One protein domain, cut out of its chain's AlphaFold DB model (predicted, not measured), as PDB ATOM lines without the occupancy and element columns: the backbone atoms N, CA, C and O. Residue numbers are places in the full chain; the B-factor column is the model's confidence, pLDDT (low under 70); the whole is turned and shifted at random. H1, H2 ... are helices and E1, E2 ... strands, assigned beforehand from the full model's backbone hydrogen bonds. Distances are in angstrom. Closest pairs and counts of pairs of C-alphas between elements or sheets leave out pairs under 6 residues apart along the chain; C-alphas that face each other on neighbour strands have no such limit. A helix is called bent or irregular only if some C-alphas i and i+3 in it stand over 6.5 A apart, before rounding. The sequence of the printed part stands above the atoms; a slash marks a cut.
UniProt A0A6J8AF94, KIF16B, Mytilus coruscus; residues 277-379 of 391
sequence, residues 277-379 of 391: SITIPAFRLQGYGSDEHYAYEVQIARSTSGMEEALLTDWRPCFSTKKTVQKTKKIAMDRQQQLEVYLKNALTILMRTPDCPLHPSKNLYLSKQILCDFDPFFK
ATOM      1  N   SER A 277     139.829  53.750 -11.533       78.31
ATOM      2  CA  SER A 277     140.759  53.113 -10.599       78.31
ATOM      3  C   SER A 277     140.057  51.967  -9.877       78.31
ATOM      4  O   SER A 277     139.085  52.161  -9.158       78.31
ATOM      5  N   ILE A 278     140.543  50.745 -10.071       82.62
ATOM      6  CA  ILE A 278     140.030  49.558  -9.378       82.62
ATOM      7  C   ILE A 278     141.105  49.089  -8.418       82.62
ATOM      8  O   ILE A 278     142.260  48.963  -8.813       82.62
ATOM      9  N   THR A 279     140.741  48.821  -7.175       84.94
ATOM     10  CA  THR A 279     141.650  48.278  -6.166       84.94
ATOM     11  C   THR A 279     140.939  47.194  -5.379       84.94
ATOM     12  O   THR A 279     139.721  47.244  -5.218       84.94
ATOM     13  N   ILE A 280     141.680  46.200  -4.899       85.69
ATOM     14  CA  ILE A 280     141.131  45.206  -3.978       85.69
ATOM     15  C   ILE A 280     141.834  45.406  -2.638       85.69
ATOM     16  O   ILE A 280     142.862  44.775  -2.416       85.69
ATOM     17  N   PRO A 281     141.371  46.312  -1.752       84.56
ATOM     18  CA  PRO A 281     142.111  46.668  -0.537       84.56
ATOM     19  C   PRO A 281     142.201  45.537   0.495       84.56
ATOM     20  O   PRO A 281     143.176  45.464   1.244       84.56
ATOM     21  N   ALA A 282     141.209  44.646   0.547       84.25
ATOM     22  CA  ALA A 282     141.125  43.628   1.587       84.25
ATOM     23  C   ALA A 282     140.493  42.321   1.100       84.25
ATOM     24  O   ALA A 282     139.792  42.266   0.091       84.25
ATOM     25  N   PHE A 283     140.714  41.259   1.874       86.31
ATOM     26  CA  PHE A 283     139.991  39.996   1.769       86.31
ATOM     27  C   PHE A 283     139.667  39.459   3.170       86.31
ATOM     28  O   PHE A 283     140.379  39.747   4.134       86.31
ATOM     29  N   ARG A 284     138.583  38.692   3.304       84.69
ATOM     30  CA  ARG A 284     138.085  38.137   4.576       84.69
ATOM     31  C   ARG A 284     137.734  36.667   4.400       84.69
ATOM     32  O   ARG A 284     137.297  36.277   3.326       84.69
ATOM     33  N   LEU A 285     137.917  35.847   5.431       85.69
ATOM     34  CA  LEU A 285     137.416  34.471   5.425       85.69
ATOM     35  C   LEU A 285     135.924  34.500   5.794       85.69
ATOM     36  O   LEU A 285     135.560  35.088   6.810       85.69
ATOM     37  N   GLN A 286     135.079  33.921   4.952       80.88
ATOM     38  CA  GLN A 286     133.629  33.807   5.115       80.88
ATOM     39  C   GLN A 286     133.199  32.338   5.024       80.88
ATOM     40  O   GLN A 286     133.967  31.494   4.565       80.88
ATOM     41  N   GLY A 287     131.968  32.040   5.441       78.00
ATOM     42  CA  GLY A 287     131.437  30.675   5.503       78.00
ATOM     43  C   GLY A 287     131.862  29.924   6.768       78.00
ATOM     44  O   GLY A 287     132.579  30.457   7.613       78.00
ATOM     45  N   TYR A 288     131.385  28.687   6.914       72.62
ATOM     46  CA  TYR A 288     131.695  27.825   8.057       72.62
ATOM     47  C   TYR A 288     131.963  26.386   7.602       72.62
ATOM     48  O   TYR A 288     131.348  25.891   6.654       72.62
ATOM     49  N   GLY A 289     132.884  25.703   8.286       77.62
ATOM     50  CA  GLY A 289     133.200  24.296   8.049       77.62
ATOM     51  C   GLY A 289     133.704  24.018   6.629       77.62
ATOM     52  O   GLY A 289     134.781  24.464   6.220       77.62
ATOM     53  N   SER A 290     132.939  23.232   5.870       71.81
ATOM     54  CA  SER A 290     133.276  22.852   4.493       71.81
ATOM     55  C   SER A 290     133.041  23.960   3.461       71.81
ATOM     56  O   SER A 290     133.540  23.831   2.347       71.81
ATOM     57  N   ASP A 291     132.323  25.031   3.819       71.44
ATOM     58  CA  ASP A 291     132.012  26.166   2.932       71.44
ATOM     59  C   ASP A 291     132.852  27.423   3.241       71.44
ATOM     60  O   ASP A 291     132.540  28.536   2.819       71.44
ATOM     61  N   GLU A 292     133.941  27.264   4.000       79.62
ATOM     62  CA  GLU A 292     134.902  28.342   4.243       79.62
ATOM     63  C   GLU A 292     135.589  28.793   2.948       79.62
ATOM     64  O   GLU A 292     136.256  28.006   2.266       79.62
ATOM     65  N   HIS A 293     135.502  30.086   2.648       80.75
ATOM     66  CA  HIS A 293     136.080  30.688   1.454       80.75
ATOM     67  C   HIS A 293     136.564  32.116   1.712       80.75
ATOM     68  O   HIS A 293     136.084  32.813   2.601       80.75
ATOM     69  N   TYR A 294     137.533  32.574   0.918       83.19
ATOM     70  CA  TYR A 294     137.975  33.965   0.970       83.19
ATOM     71  C   TYR A 294     137.085  34.841   0.091       83.19
ATOM     72  O   TYR A 294     136.948  34.576  -1.100       83.19
ATOM     73  N   ALA A 295     136.535  35.882   0.697       82.50
ATOM     74  CA  ALA A 295     135.809  36.984   0.096       82.50
ATOM     75  C   ALA A 295     136.761  38.154  -0.166       82.50
ATOM     76  O   ALA A 295     137.544  38.501   0.715       82.50
ATOM     77  N   TYR A 296     136.680  38.788  -1.334       83.69
ATOM     78  CA  TYR A 296     137.532  39.923  -1.707       83.69
ATOM     79  C   TYR A 296     136.710  41.201  -1.768       83.69
ATOM     80  O   TYR A 296     135.587  41.198  -2.253       83.69
ATOM     81  N   GLU A 297     137.275  42.288  -1.271       83.62
ATOM     82  CA  GLU A 297     136.648  43.599  -1.253       83.62
ATOM     83  C   GLU A 297     137.143  44.401  -2.454       83.62
ATOM     84  O   GLU A 297     138.331  44.685  -2.517       83.62
ATOM     85  N   VAL A 298     136.272  44.737  -3.409       82.81
ATOM     86  CA  VAL A 298     136.666  45.381  -4.676       82.81
ATOM     87  C   VAL A 298     136.169  46.820  -4.737       82.81
ATOM     88  O   VAL A 298     134.997  47.061  -4.997       82.81
ATOM     89  N   GLN A 299     137.069  47.782  -4.602       82.38
ATOM     90  CA  GLN A 299     136.761  49.200  -4.713       82.38
ATOM     91  C   GLN A 299     136.971  49.697  -6.148       82.38
ATOM     92  O   GLN A 299     138.022  49.476  -6.745       82.38
ATOM     93  N   ILE A 300     135.985  50.409  -6.687       78.50
ATOM     94  CA  ILE A 300     136.021  51.015  -8.022       78.50
ATOM     95  C   ILE A 300     135.841  52.518  -7.836       78.50
ATOM     96  O   ILE A 300     134.860  52.922  -7.235       78.50
ATOM     97  N   ALA A 301     136.747  53.351  -8.328       71.62
ATOM     98  CA  ALA A 301     136.669  54.805  -8.263       71.62
ATOM     99  C   ALA A 301     136.999  55.426  -9.628       71.62
ATOM    100  O   ALA A 301     137.453  54.752 -10.551       71.62
ATOM    101  N   ARG A 302     136.732  56.725  -9.781       65.31
ATOM    102  CA  ARG A 302     137.086  57.488 -10.981       65.31
ATOM    103  C   ARG A 302     138.315  58.332 -10.666       65.31
ATOM    104  O   ARG A 302     138.293  59.125  -9.736       65.31
ATOM    105  N   SER A 303     139.376  58.170 -11.441       56.03
ATOM    106  CA  SER A 303     140.559  59.022 -11.421       56.03
ATOM    107  C   SER A 303     140.260  60.289 -12.219       56.03
ATOM    108  O   SER A 303     140.633  60.422 -13.383       56.03
ATOM    109  N   THR A 304     139.548  61.224 -11.595       45.94
ATOM    110  CA  THR A 304     139.568  62.623 -12.022       45.94
ATOM    111  C   THR A 304     140.900  63.229 -11.616       45.94
ATOM    112  O   THR A 304     141.290  63.158 -10.453       45.94
ATOM    113  N   SER A 305     141.616  63.800 -12.578       45.53
ATOM    114  CA  SER A 305     142.803  64.613 -12.338       45.53
ATOM    115  C   SER A 305     142.573  65.586 -11.170       45.53
ATOM    116  O   SER A 305     141.717  66.461 -11.232       45.53
ATOM    117  N   GLY A 306     143.339  65.423 -10.090       41.97
ATOM    118  CA  GLY A 306     143.537  66.457  -9.070       41.97
ATOM    119  C   GLY A 306     142.417  66.706  -8.056       41.97
ATOM    120  O   GLY A 306     142.581  67.594  -7.226       41.97
ATOM    121  N   MET A 307     141.329  65.936  -8.051       33.62
ATOM    122  CA  MET A 307     140.386  65.937  -6.929       33.62
ATOM    123  C   MET A 307     140.036  64.508  -6.551       33.62
ATOM    124  O   MET A 307     139.405  63.776  -7.312       33.62
ATOM    125  N   GLU A 308     140.475  64.130  -5.355       40.00
ATOM    126  CA  GLU A 308     140.122  62.910  -4.638       40.00
ATOM    127  C   GLU A 308     138.658  63.013  -4.166       40.00
ATOM    128  O   GLU A 308     138.341  62.977  -2.982       40.00
ATOM    129  N   GLU A 309     137.735  63.211  -5.104       33.81
ATOM    130  CA  GLU A 309     136.309  63.164  -4.827       33.81
ATOM    131  C   GLU A 309     135.884  61.702  -4.967       33.81
ATOM    132  O   GLU A 309     135.670  61.173  -6.060       33.81
ATOM    133  N   ALA A 310     135.887  61.008  -3.827       37.59
ATOM    134  CA  ALA A 310     135.573  59.594  -3.686       37.59
ATOM    135  C   ALA A 310     134.129  59.293  -4.129       37.59
ATOM    136  O   ALA A 310     133.236  59.104  -3.307       37.59
ATOM    137  N   LEU A 311     133.903  59.195  -5.441       38.06
ATOM    138  CA  LEU A 311     132.594  58.892  -6.025       38.06
ATOM    139  C   LEU A 311     132.067  57.501  -5.630       38.06
ATOM    140  O   LEU A 311     130.879  57.229  -5.767       38.06
ATOM    141  N   LEU A 312     132.907  56.632  -5.071       39.81
ATOM    142  CA  LEU A 312     132.534  55.286  -4.655       39.81
ATOM    143  C   LEU A 312     133.375  54.866  -3.429       39.81
ATOM    144  O   LEU A 312     134.345  54.123  -3.547       39.81
ATOM    145  N   THR A 313     133.033  55.349  -2.227       33.09
ATOM    146  CA  THR A 313     133.731  54.908  -0.997       33.09
ATOM    147  C   THR A 313     133.336  53.505  -0.523       33.09
ATOM    148  O   THR A 313     134.018  52.974   0.335       33.09
ATOM    149  N   ASP A 314     132.278  52.879  -1.043       36.97
ATOM    150  CA  ASP A 314     131.856  51.554  -0.563       36.97
ATOM    151  C   ASP A 314     131.147  50.759  -1.650       36.97
ATOM    152  O   ASP A 314     129.920  50.757  -1.776       36.97
ATOM    153  N   TRP A 315     131.953  50.100  -2.467       34.75
ATOM    154  CA  TRP A 315     131.500  49.101  -3.423       34.75
ATOM    155  C   TRP A 315     132.360  47.888  -3.196       34.75
ATOM    156  O   TRP A 315     133.563  48.041  -3.012       34.75
ATOM    157  N   ARG A 316     131.724  46.731  -3.016       44.66
ATOM    158  CA  ARG A 316     132.387  45.546  -2.464       44.66
ATOM    159  C   ARG A 316     131.829  44.254  -3.081       44.66
ATOM    160  O   ARG A 316     131.277  43.437  -2.346       44.66
ATOM    161  N   PRO A 317     131.947  44.022  -4.401       40.50
ATOM    162  CA  PRO A 317     131.597  42.724  -4.958       40.50
ATOM    163  C   PRO A 317     132.589  41.650  -4.487       40.50
ATOM    164  O   PRO A 317     133.803  41.818  -4.573       40.50
ATOM    165  N   CYS A 318     132.049  40.551  -3.958       44.25
ATOM    166  CA  CYS A 318     132.796  39.477  -3.313       44.25
ATOM    167  C   CYS A 318     132.975  38.269  -4.246       44.25
ATOM    168  O   CYS A 318     132.008  37.604  -4.613       44.25
ATOM    169  N   PHE A 319     134.225  37.928  -4.578       44.56
ATOM    170  CA  PHE A 319     134.557  36.684  -5.283       44.56
ATOM    171  C   PHE A 319     134.594  35.500  -4.309       44.56
ATOM    172  O   PHE A 319     135.523  35.406  -3.515       44.56
ATOM    173  N   SER A 320     133.644  34.565  -4.401       43.44
ATOM    174  CA  SER A 320     133.729  33.262  -3.723       43.44
ATOM    175  C   SER A 320     134.141  32.182  -4.724       43.44
ATOM    176  O   SER A 320     133.536  32.042  -5.787       43.44
ATOM    177  N   THR A 321     135.193  31.416  -4.424       43.19
ATOM    178  CA  THR A 321     135.676  30.351  -5.319       43.19
ATOM    179  C   THR A 321     135.431  28.986  -4.694       43.19
ATOM    180  O   THR A 321     136.138  28.593  -3.771       43.19
ATOM    181  N   LYS A 322     134.461  28.241  -5.237       44.69
ATOM    182  CA  LYS A 322     133.992  26.928  -4.750       44.69
ATOM    183  C   LYS A 322     134.937  25.743  -5.034       44.69
ATOM    184  O   LYS A 322     134.470  24.662  -5.374       44.69
ATOM    185  N   LYS A 323     136.266  25.905  -4.975       45.78
ATOM    186  CA  LYS A 323     137.200  24.792  -5.262       45.78
ATOM    187  C   LYS A 323     138.246  24.606  -4.159       45.78
ATOM    188  O   LYS A 323     139.036  25.498  -3.872       45.78
ATOM    189  N   THR A 324     138.218  23.402  -3.591       45.44
ATOM    190  CA  THR A 324     138.889  22.817  -2.415       45.44
ATOM    191  C   THR A 324     140.426  22.789  -2.444       45.44
ATOM    192  O   THR A 324     141.030  21.799  -2.046       45.44
ATOM    193  N   VAL A 325     141.122  23.826  -2.915       47.53
ATOM    194  CA  VAL A 325     142.586  23.746  -3.048       47.53
ATOM    195  C   VAL A 325     143.270  24.949  -2.399       47.53
ATOM    196  O   VAL A 325     143.421  26.008  -2.995       47.53
ATOM    197  N   GLN A 326     143.706  24.695  -1.158       51.81
ATOM    198  CA  GLN A 326     144.692  25.419  -0.340       51.81
ATOM    199  C   GLN A 326     144.212  26.704   0.372       51.81
ATOM    200  O   GLN A 326     144.294  27.819  -0.136       51.81
ATOM    201  N   LYS A 327     143.798  26.536   1.641       61.59
ATOM    202  CA  LYS A 327     143.292  27.572   2.569       61.59
ATOM    203  C   LYS A 327     144.366  28.524   3.142       61.59
ATOM    204  O   LYS A 327     144.162  29.133   4.191       61.59
ATOM    205  N   THR A 328     145.529  28.676   2.512       73.50
ATOM    206  CA  THR A 328     146.616  29.479   3.101       73.50
ATOM    207  C   THR A 328     146.414  30.967   2.819       73.50
ATOM    208  O   THR A 328     146.237  31.362   1.669       73.50
ATOM    209  N   LYS A 329     146.549  31.820   3.845       80.75
ATOM    210  CA  LYS A 329     146.477  33.292   3.719       80.75
ATOM    211  C   LYS A 329     147.387  33.856   2.614       80.75
ATOM    212  O   LYS A 329     147.026  34.822   1.955       80.75
ATOM    213  N   LYS A 330     148.545  33.226   2.377       83.44
ATOM    214  CA  LYS A 330     149.480  33.593   1.299       83.44
ATOM    215  C   LYS A 330     148.852  33.472  -0.097       83.44
ATOM    216  O   LYS A 330     149.021  34.363  -0.914       83.44
ATOM    217  N   ILE A 331     148.088  32.411  -0.343       81.00
ATOM    218  CA  ILE A 331     147.420  32.183  -1.632       81.00
ATOM    219  C   ILE A 331     146.294  33.194  -1.823       81.00
ATOM    220  O   ILE A 331     146.107  33.693  -2.926       81.00
ATOM    221  N   ALA A 332     145.583  33.545  -0.746       81.44
ATOM    222  CA  ALA A 332     144.590  34.613  -0.788       81.44
ATOM    223  C   ALA A 332     145.225  35.973  -1.140       81.44
ATOM    224  O   ALA A 332     144.681  36.693  -1.967       81.44
ATOM    225  N   MET A 333     146.408  36.290  -0.601       85.00
ATOM    226  CA  MET A 333     147.156  37.500  -0.979       85.00
ATOM    227  C   MET A 333     147.620  37.494  -2.442       85.00
ATOM    228  O   MET A 333     147.429  38.481  -3.147       85.00
ATOM    229  N   ASP A 334     148.212  36.398  -2.921       83.50
ATOM    230  CA  ASP A 334     148.652  36.307  -4.320       83.50
ATOM    231  C   ASP A 334     147.445  36.419  -5.270       83.50
ATOM    232  O   ASP A 334     147.486  37.102  -6.295       83.50
ATOM    233  N   ARG A 335     146.317  35.812  -4.884       85.19
ATOM    234  CA  ARG A 335     145.060  35.876  -5.629       85.19
ATOM    235  C   ARG A 335     144.423  37.263  -5.605       85.19
ATOM    236  O   ARG A 335     143.893  37.677  -6.629       85.19
ATOM    237  N   GLN A 336     144.508  37.993  -4.493       87.31
ATOM    238  CA  GLN A 336     144.081  39.395  -4.396       87.31
ATOM    239  C   GLN A 336     144.769  40.241  -5.477       87.31
ATOM    240  O   GLN A 336     144.098  40.950  -6.223       87.31
ATOM    241  N   GLN A 337     146.092  40.100  -5.624       86.62
ATOM    242  CA  GLN A 337     146.863  40.829  -6.637       86.62
ATOM    243  C   GLN A 337     146.462  40.436  -8.064       86.62
ATOM    244  O   GLN A 337     146.285  41.299  -8.923       86.62
ATOM    245  N   GLN A 338     146.285  39.136  -8.324       85.19
ATOM    246  CA  GLN A 338     145.866  38.643  -9.639       85.19
ATOM    247  C   GLN A 338     144.467  39.131 -10.027       85.19
ATOM    248  O   GLN A 338     144.263  39.549 -11.166       85.19
ATOM    249  N   LEU A 339     143.515  39.106  -9.089       86.75
ATOM    250  CA  LEU A 339     142.150  39.585  -9.310       86.75
ATOM    251  C   LEU A 339     142.120  41.090  -9.591       86.75
ATOM    252  O   LEU A 339     141.388  41.525 -10.476       86.75
ATOM    253  N   GLU A 340     142.941  41.878  -8.896       86.19
ATOM    254  CA  GLU A 340     143.030  43.317  -9.136       86.19
ATOM    255  C   GLU A 340     143.554  43.622 -10.547       86.19
ATOM    256  O   GLU A 340     142.967  44.428 -11.270       86.19
ATOM    257  N   VAL A 341     144.621  42.939 -10.978       84.94
ATOM    258  CA  VAL A 341     145.160  43.073 -12.344       84.94
ATOM    259  C   VAL A 341     144.143  42.609 -13.385       84.94
ATOM    260  O   VAL A 341     143.951  43.280 -14.400       84.94
ATOM    261  N   TYR A 342     143.467  41.487 -13.135       87.56
ATOM    262  CA  TYR A 342     142.443  40.953 -14.027       87.56
ATOM    263  C   TYR A 342     141.303  41.950 -14.237       87.56
ATOM    264  O   TYR A 342     140.977  42.259 -15.381       87.56
ATOM    265  N   LEU A 343     140.744  42.506 -13.159       85.12
ATOM    266  CA  LEU A 343     139.648  43.471 -13.243       85.12
ATOM    267  C   LEU A 343     140.058  44.763 -13.954       85.12
ATOM    268  O   LEU A 343     139.305  45.255 -14.795       85.12
ATOM    269  N   LYS A 344     141.264  45.282 -13.678       84.44
ATOM    270  CA  LYS A 344     141.827  46.439 -14.398       84.44
ATOM    271  C   LYS A 344     141.914  46.176 -15.898       84.44
ATOM    272  O   LYS A 344     141.455  46.995 -16.694       84.44
ATOM    273  N   ASN A 345     142.465  45.028 -16.286       83.50
ATOM    274  CA  ASN A 345     142.623  44.666 -17.692       83.50
ATOM    275  C   ASN A 345     141.271  44.431 -18.374       83.50
ATOM    276  O   ASN A 345     141.053  44.936 -19.471       83.50
ATOM    277  N   ALA A 346     140.357  43.716 -17.715       83.69
ATOM    278  CA  ALA A 346     139.027  43.433 -18.236       83.69
ATOM    279  C   ALA A 346     138.256  44.726 -18.523       83.69
ATOM    280  O   ALA A 346     137.800  44.924 -19.646       83.69
ATOM    281  N   LEU A 347     138.183  45.651 -17.560       80.81
ATOM    282  CA  LEU A 347     137.486  46.924 -17.763       80.81
ATOM    283  C   LEU A 347     138.186  47.817 -18.793       80.81
ATOM    284  O   LEU A 347     137.510  48.447 -19.599       80.81
ATOM    285  N   THR A 348     139.521  47.795 -18.861       82.56
ATOM    286  CA  THR A 348     140.265  48.499 -19.922       82.56
ATOM    287  C   THR A 348     139.908  47.975 -21.315       82.56
ATOM    288  O   THR A 348     139.744  48.765 -22.243       82.56
ATOM    289  N   ILE A 349     139.782  46.654 -21.482       83.00
ATOM    290  CA  ILE A 349     139.382  46.041 -22.756       83.00
ATOM    291  C   ILE A 349     137.935  46.416 -23.080       83.00
ATOM    292  O   ILE A 349     137.680  46.919 -24.170       83.00
ATOM    293  N   LEU A 350     137.015  46.252 -22.125       83.25
ATOM    294  CA  LEU A 350     135.597  46.578 -22.302       83.25
ATOM    295  C   LEU A 350     135.389  48.046 -22.704       83.25
ATOM    296  O   LEU A 350     134.609  48.330 -23.605       83.25
ATOM    297  N   MET A 351     136.136  48.979 -22.107       79.88
ATOM    298  CA  MET A 351     136.073  50.401 -22.461       79.88
ATOM    299  C   MET A 351     136.721  50.733 -23.815       79.88
ATOM    300  O   MET A 351     136.454  51.798 -24.361       79.88
ATOM    301  N   ARG A 352     137.568  49.857 -24.368       80.56
ATOM    302  CA  ARG A 352     138.186  50.020 -25.699       80.56
ATOM    303  C   ARG A 352     137.397  49.345 -26.816       80.56
ATOM    304  O   ARG A 352     137.617  49.654 -27.982       80.56
ATOM    305  N   THR A 353     136.511  48.411 -26.487       81.88
ATOM    306  CA  THR A 353     135.691  47.713 -27.476       81.88
ATOM    307  C   THR A 353     134.527  48.613 -27.910       81.88
ATOM    308  O   THR A 353     133.658  48.889 -27.085       81.88
ATOM    309  N   PRO A 354     134.449  49.046 -29.185       78.62
ATOM    310  CA  PRO A 354     133.453  50.022 -29.650       78.62
ATOM    311  C   PRO A 354     132.008  49.522 -29.520       78.62
ATOM    312  O   PRO A 354     131.087  50.307 -29.293       78.62
ATOM    313  N   ASP A 355     131.805  48.206 -29.600       81.12
ATOM    314  CA  ASP A 355     130.487  47.591 -29.459       81.12
ATOM    315  C   ASP A 355     130.055  47.409 -28.002       81.12
ATOM    316  O   ASP A 355     128.861  47.256 -27.736       81.12
ATOM    317  N   CYS A 356     130.976  47.514 -27.041       80.56
ATOM    318  CA  CYS A 356     130.655  47.343 -25.632       80.56
ATOM    319  C   CYS A 356     129.789  48.508 -25.116       80.56
ATOM    320  O   CYS A 356     130.098  49.670 -25.392       80.56
ATOM    321  N   PRO A 357     128.741  48.243 -24.312       80.62
ATOM    322  CA  PRO A 357     127.973  49.292 -23.643       80.62
ATOM    323  C   PRO A 357     128.842  50.213 -22.780       80.62
ATOM    324  O   PRO A 357     128.524  51.384 -22.630       80.62
ATOM    325  N   LEU A 358     129.963  49.720 -22.245       77.38
ATOM    326  CA  LEU A 358     130.877  50.501 -21.407       77.38
ATOM    327  C   LEU A 358     131.808  51.434 -22.202       77.38
ATOM    328  O   LEU A 358     132.620  52.138 -21.601       77.38
ATOM    329  N   HIS A 359     131.717  51.445 -23.535       80.69
ATOM    330  CA  HIS A 359     132.568  52.277 -24.375       80.69
ATOM    331  C   HIS A 359     132.272  53.782 -24.173       80.69
ATOM    332  O   HIS A 359     131.099  54.176 -24.179       80.69
ATOM    333  N   PRO A 360     133.299  54.656 -24.075       75.38
ATOM    334  CA  PRO A 360     133.130  56.096 -23.844       75.38
ATOM    335  C   PRO A 360     132.235  56.815 -24.863       75.38
ATOM    336  O   PRO A 360     131.601  57.809 -24.528       75.38
ATOM    337  N   SER A 361     132.151  56.313 -26.104       72.75
ATOM    338  CA  SER A 361     131.269  56.894 -27.132       72.75
ATOM    339  C   SER A 361     129.778  56.649 -26.879       72.75
ATOM    340  O   SER A 361     128.952  57.404 -27.383       72.75
ATOM    341  N   LYS A 362     129.427  55.600 -26.124       73.12
ATOM    342  CA  LYS A 362     128.037  55.243 -25.794       73.12
ATOM    343  C   LYS A 362     127.614  55.811 -24.445       73.12
ATOM    344  O   LYS A 362     126.445  56.121 -24.252       73.12
ATOM    345  N   ASN A 363     128.569  55.970 -23.529       68.94
ATOM    346  CA  ASN A 363     128.346  56.509 -22.198       68.94
ATOM    347  C   ASN A 363     129.444  57.518 -21.851       68.94
ATOM    348  O   ASN A 363     130.509  57.146 -21.360       68.94
ATOM    349  N   LEU A 364     129.152  58.806 -22.069       62.88
ATOM    350  CA  LEU A 364     130.071  59.912 -21.764       62.88
ATOM    351  C   LEU A 364     130.468  59.942 -20.273       62.88
ATOM    352  O   LEU A 364     131.574  60.349 -19.924       62.88
ATOM    353  N   TYR A 365     129.576  59.462 -19.399       64.31
ATOM    354  CA  TYR A 365     129.802  59.336 -17.962       64.31
ATOM    355  C   TYR A 365     129.525  57.901 -17.513       64.31
ATOM    356  O   TYR A 365     128.374  57.468 -17.461       64.31
ATOM    357  N   LEU A 366     130.578  57.163 -17.156       70.44
ATOM    358  CA  LEU A 366     130.431  55.833 -16.572       70.44
ATOM    359  C   LEU A 366     129.879  55.964 -15.143       70.44
ATOM    360  O   LEU A 366     130.599  56.333 -14.216       70.44
ATOM    361  N   SER A 367     128.583  55.707 -14.981       72.06
ATOM    362  CA  SER A 367     127.885  55.781 -13.697       72.06
ATOM    363  C   SER A 367     127.796  54.412 -13.017       72.06
ATOM    364  O   SER A 367     127.903  53.364 -13.659       72.06
ATOM    365  N   LYS A 368     127.521  54.429 -11.703       73.75
ATOM    366  CA  LYS A 368     127.107  53.255 -10.907       73.75
ATOM    367  C   LYS A 368     126.122  52.371 -11.664       73.75
ATOM    368  O   LYS A 368     126.286  51.154 -11.714       73.75
ATOM    369  N   GLN A 369     125.078  53.015 -12.175       74.25
ATOM    370  CA  GLN A 369     123.914  52.355 -12.735       74.25
ATOM    371  C   GLN A 369     124.297  51.583 -13.996       74.25
ATOM    372  O   GLN A 369     123.956  50.416 -14.120       74.25
ATOM    373  N   ILE A 370     125.125  52.188 -14.851       78.00
ATOM    374  CA  ILE A 370     125.591  51.573 -16.098       78.00
ATOM    375  C   ILE A 370     126.407  50.303 -15.827       78.00
ATOM    376  O   ILE A 370     126.220  49.304 -16.511       78.00
ATOM    377  N   LEU A 371     127.276  50.305 -14.809       78.25
ATOM    378  CA  LEU A 371     128.022  49.102 -14.422       78.25
ATOM    379  C   LEU A 371     127.092  48.002 -13.887       78.25
ATOM    380  O   LEU A 371     127.242  46.845 -14.264       78.25
ATOM    381  N   CYS A 372     126.117  48.367 -13.049       80.06
ATOM    382  CA  CYS A 372     125.124  47.436 -12.505       80.06
ATOM    383  C   CYS A 372     124.233  46.817 -13.592       80.06
ATOM    384  O   CYS A 372     123.845  45.655 -13.482       80.06
ATOM    385  N   ASP A 373     123.881  47.598 -14.612       81.88
ATOM    386  CA  ASP A 373     123.053  47.148 -15.732       81.88
ATOM    387  C   ASP A 373     123.858  46.310 -16.728       81.88
ATOM    388  O   ASP A 373     123.312  45.386 -17.328       81.88
ATOM    389  N   PHE A 374     125.158  46.592 -16.867       84.06
ATOM    390  CA  PHE A 374     126.069  45.809 -17.694       84.06
ATOM    391  C   PHE A 374     126.286  44.396 -17.144       84.06
ATOM    392  O   PHE A 374     126.199  43.435 -17.904       84.06
ATOM    393  N   ASP A 375     126.556  44.261 -15.841       80.50
ATOM    394  CA  ASP A 375     126.740  42.950 -15.219       80.50
ATOM    395  C   ASP A 375     126.183  42.922 -13.780       80.50
ATOM    396  O   ASP A 375     126.529  43.789 -12.964       80.50
ATOM    397  N   PRO A 376     125.361  41.910 -13.419       79.06
ATOM    398  CA  PRO A 376     124.905  41.684 -12.050       79.06
ATOM    399  C   PRO A 376     126.026  41.600 -11.008       79.06
ATOM    400  O   PRO A 376     125.767  41.869  -9.840       79.06
ATOM    401  N   PHE A 377     127.256  41.273 -11.406       76.06
ATOM    402  CA  PHE A 377     128.447  41.330 -10.560       76.06
ATOM    403  C   PHE A 377     128.625  42.692  -9.881       76.06
ATOM    404  O   PHE A 377     129.053  42.753  -8.732       76.06
ATOM    405  N   PHE A 378     128.283  43.785 -10.567       74.06
ATOM    406  CA  PHE A 378     128.391  45.135 -10.016       74.06
ATOM    407  C   PHE A 378     127.145  45.567  -9.230       74.06
ATOM    408  O   PHE A 378     127.141  46.657  -8.651       74.06
ATOM    409  N   LYS A 379     126.082  44.747  -9.197       73.19
ATOM    410  CA  LYS A 379     124.885  45.024  -8.396       73.19
ATOM    411  C   LYS A 379     125.169  44.772  -6.925       73.19
ATOM    412  O   LYS A 379     125.878  43.840  -6.555       73.19
TER     413      LYS A 379
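This is residues 277 to 379 of the 391 residues of the protein "KIF16B" of Mytilus coruscus (UniProt A0A6J8AF94). A long two-stranded hairpin, E1 and E2, and a long helix, H1, are stacked lengthwise at a slant, with H1 covering one face of the strands. On the side of E2 away from E1, the unnamed residues 315 to 319 run back beside E2, and the short helix H2 sits farther out, away from the strands and H1. The printed part has 103 residues with two named strands and two named helices, in the order E1, E2, H1, H2; the sheet has the order E1 - E2 and is antiparallel, and the class is mixed, helices and strands. The whole is only just loose, close to compact, with a radius of gyration of the C-alphas of 15.6 A, and its outline is only just elongated, spanning 47 by 31 by 21 A.

The sheet begins with E1, residues 277 to 286, which is 25.9 A long from first to last C-alpha and starts at C-alpha 277 at (140.759, 53.113, -10.599). E2, residues 293 to 303, is the longest strand by residues and measures 31.4 A, from C-alpha 293 at (136.080, 30.688, 1.454) to C-alpha 303 at (140.559, 59.022, -11.421). H1, residues 329 to 352, is the longest helix by residues, with 24 residues and 34.8 A from first to last C-alpha. H2, residues 368 to 374, has 7 residues and measures 10.1 A; it ends at C-alpha 374 at (126.069, 45.809, -17.694).

E1 and E2 are antiparallel neighbours and form a hairpin, with an angle of 161 degrees between their N-to-C directions. Their C-alphas face each other from residues 277 and 301, 5.0 A apart, to residues 286 and 293, 5.4 A apart. Across the pair, N of Ser 277 and O of Ala 301 are within hydrogen-bond range at 2.8 A, and so are N of Glu 297 and O of Ala 282 at 2.9 A. H1 has 12 pairs of C-alphas within 8 A of E1, the closest being those of Ile 280 and Glu 340, 5.8 A apart, and the centres of E1 and H1 are 10.6 A apart. Between E2 and H1 there are 2 such pairs, the closest being the C-alphas of Tyr 294 and Ala 332, 6.9 A apart; the centres are 9.8 A apart. Residues 329 to 347 of H1 make the pairs of C-alphas within 10 A of the sheet, 36 with E1 and 22 with E2. H2 is apart from E1 and E2, with no C-alpha of the one within 8 A of the other. H1 and H2 are apart too, though they follow each other in the chain. In H1 and H2 every O i to N i+4 pair is within hydrogen-bond range, and neither helix is bent.

The two C-alphas farthest apart are those of Gly 289 and Ser 361, at 48.0 A, while the first and last printed C-alphas, of Ser 277 and Lys 379, are 18.0 A apart. The printed part has no cut. The link from E1 to E2, with 6 residues, is short; the links from E2 to H1, with 25 residues, and from H1 to H2, with 15 residues, are long. The C-alphas of residues 304 to 328 lie 6 to 23 A from the mean of the C-alphas, and those of residues 353 to 367 lie 15 to 23 A from it. The mean pLDDT of the printed part is 70.8, and 29 residues are under 70, namely residues 302 to 327 and 363 to 365, of which 302 and 303 belong to E2. The mean pLDDT is 84 for E1 and H1, 79 for H2 and 77 for E2.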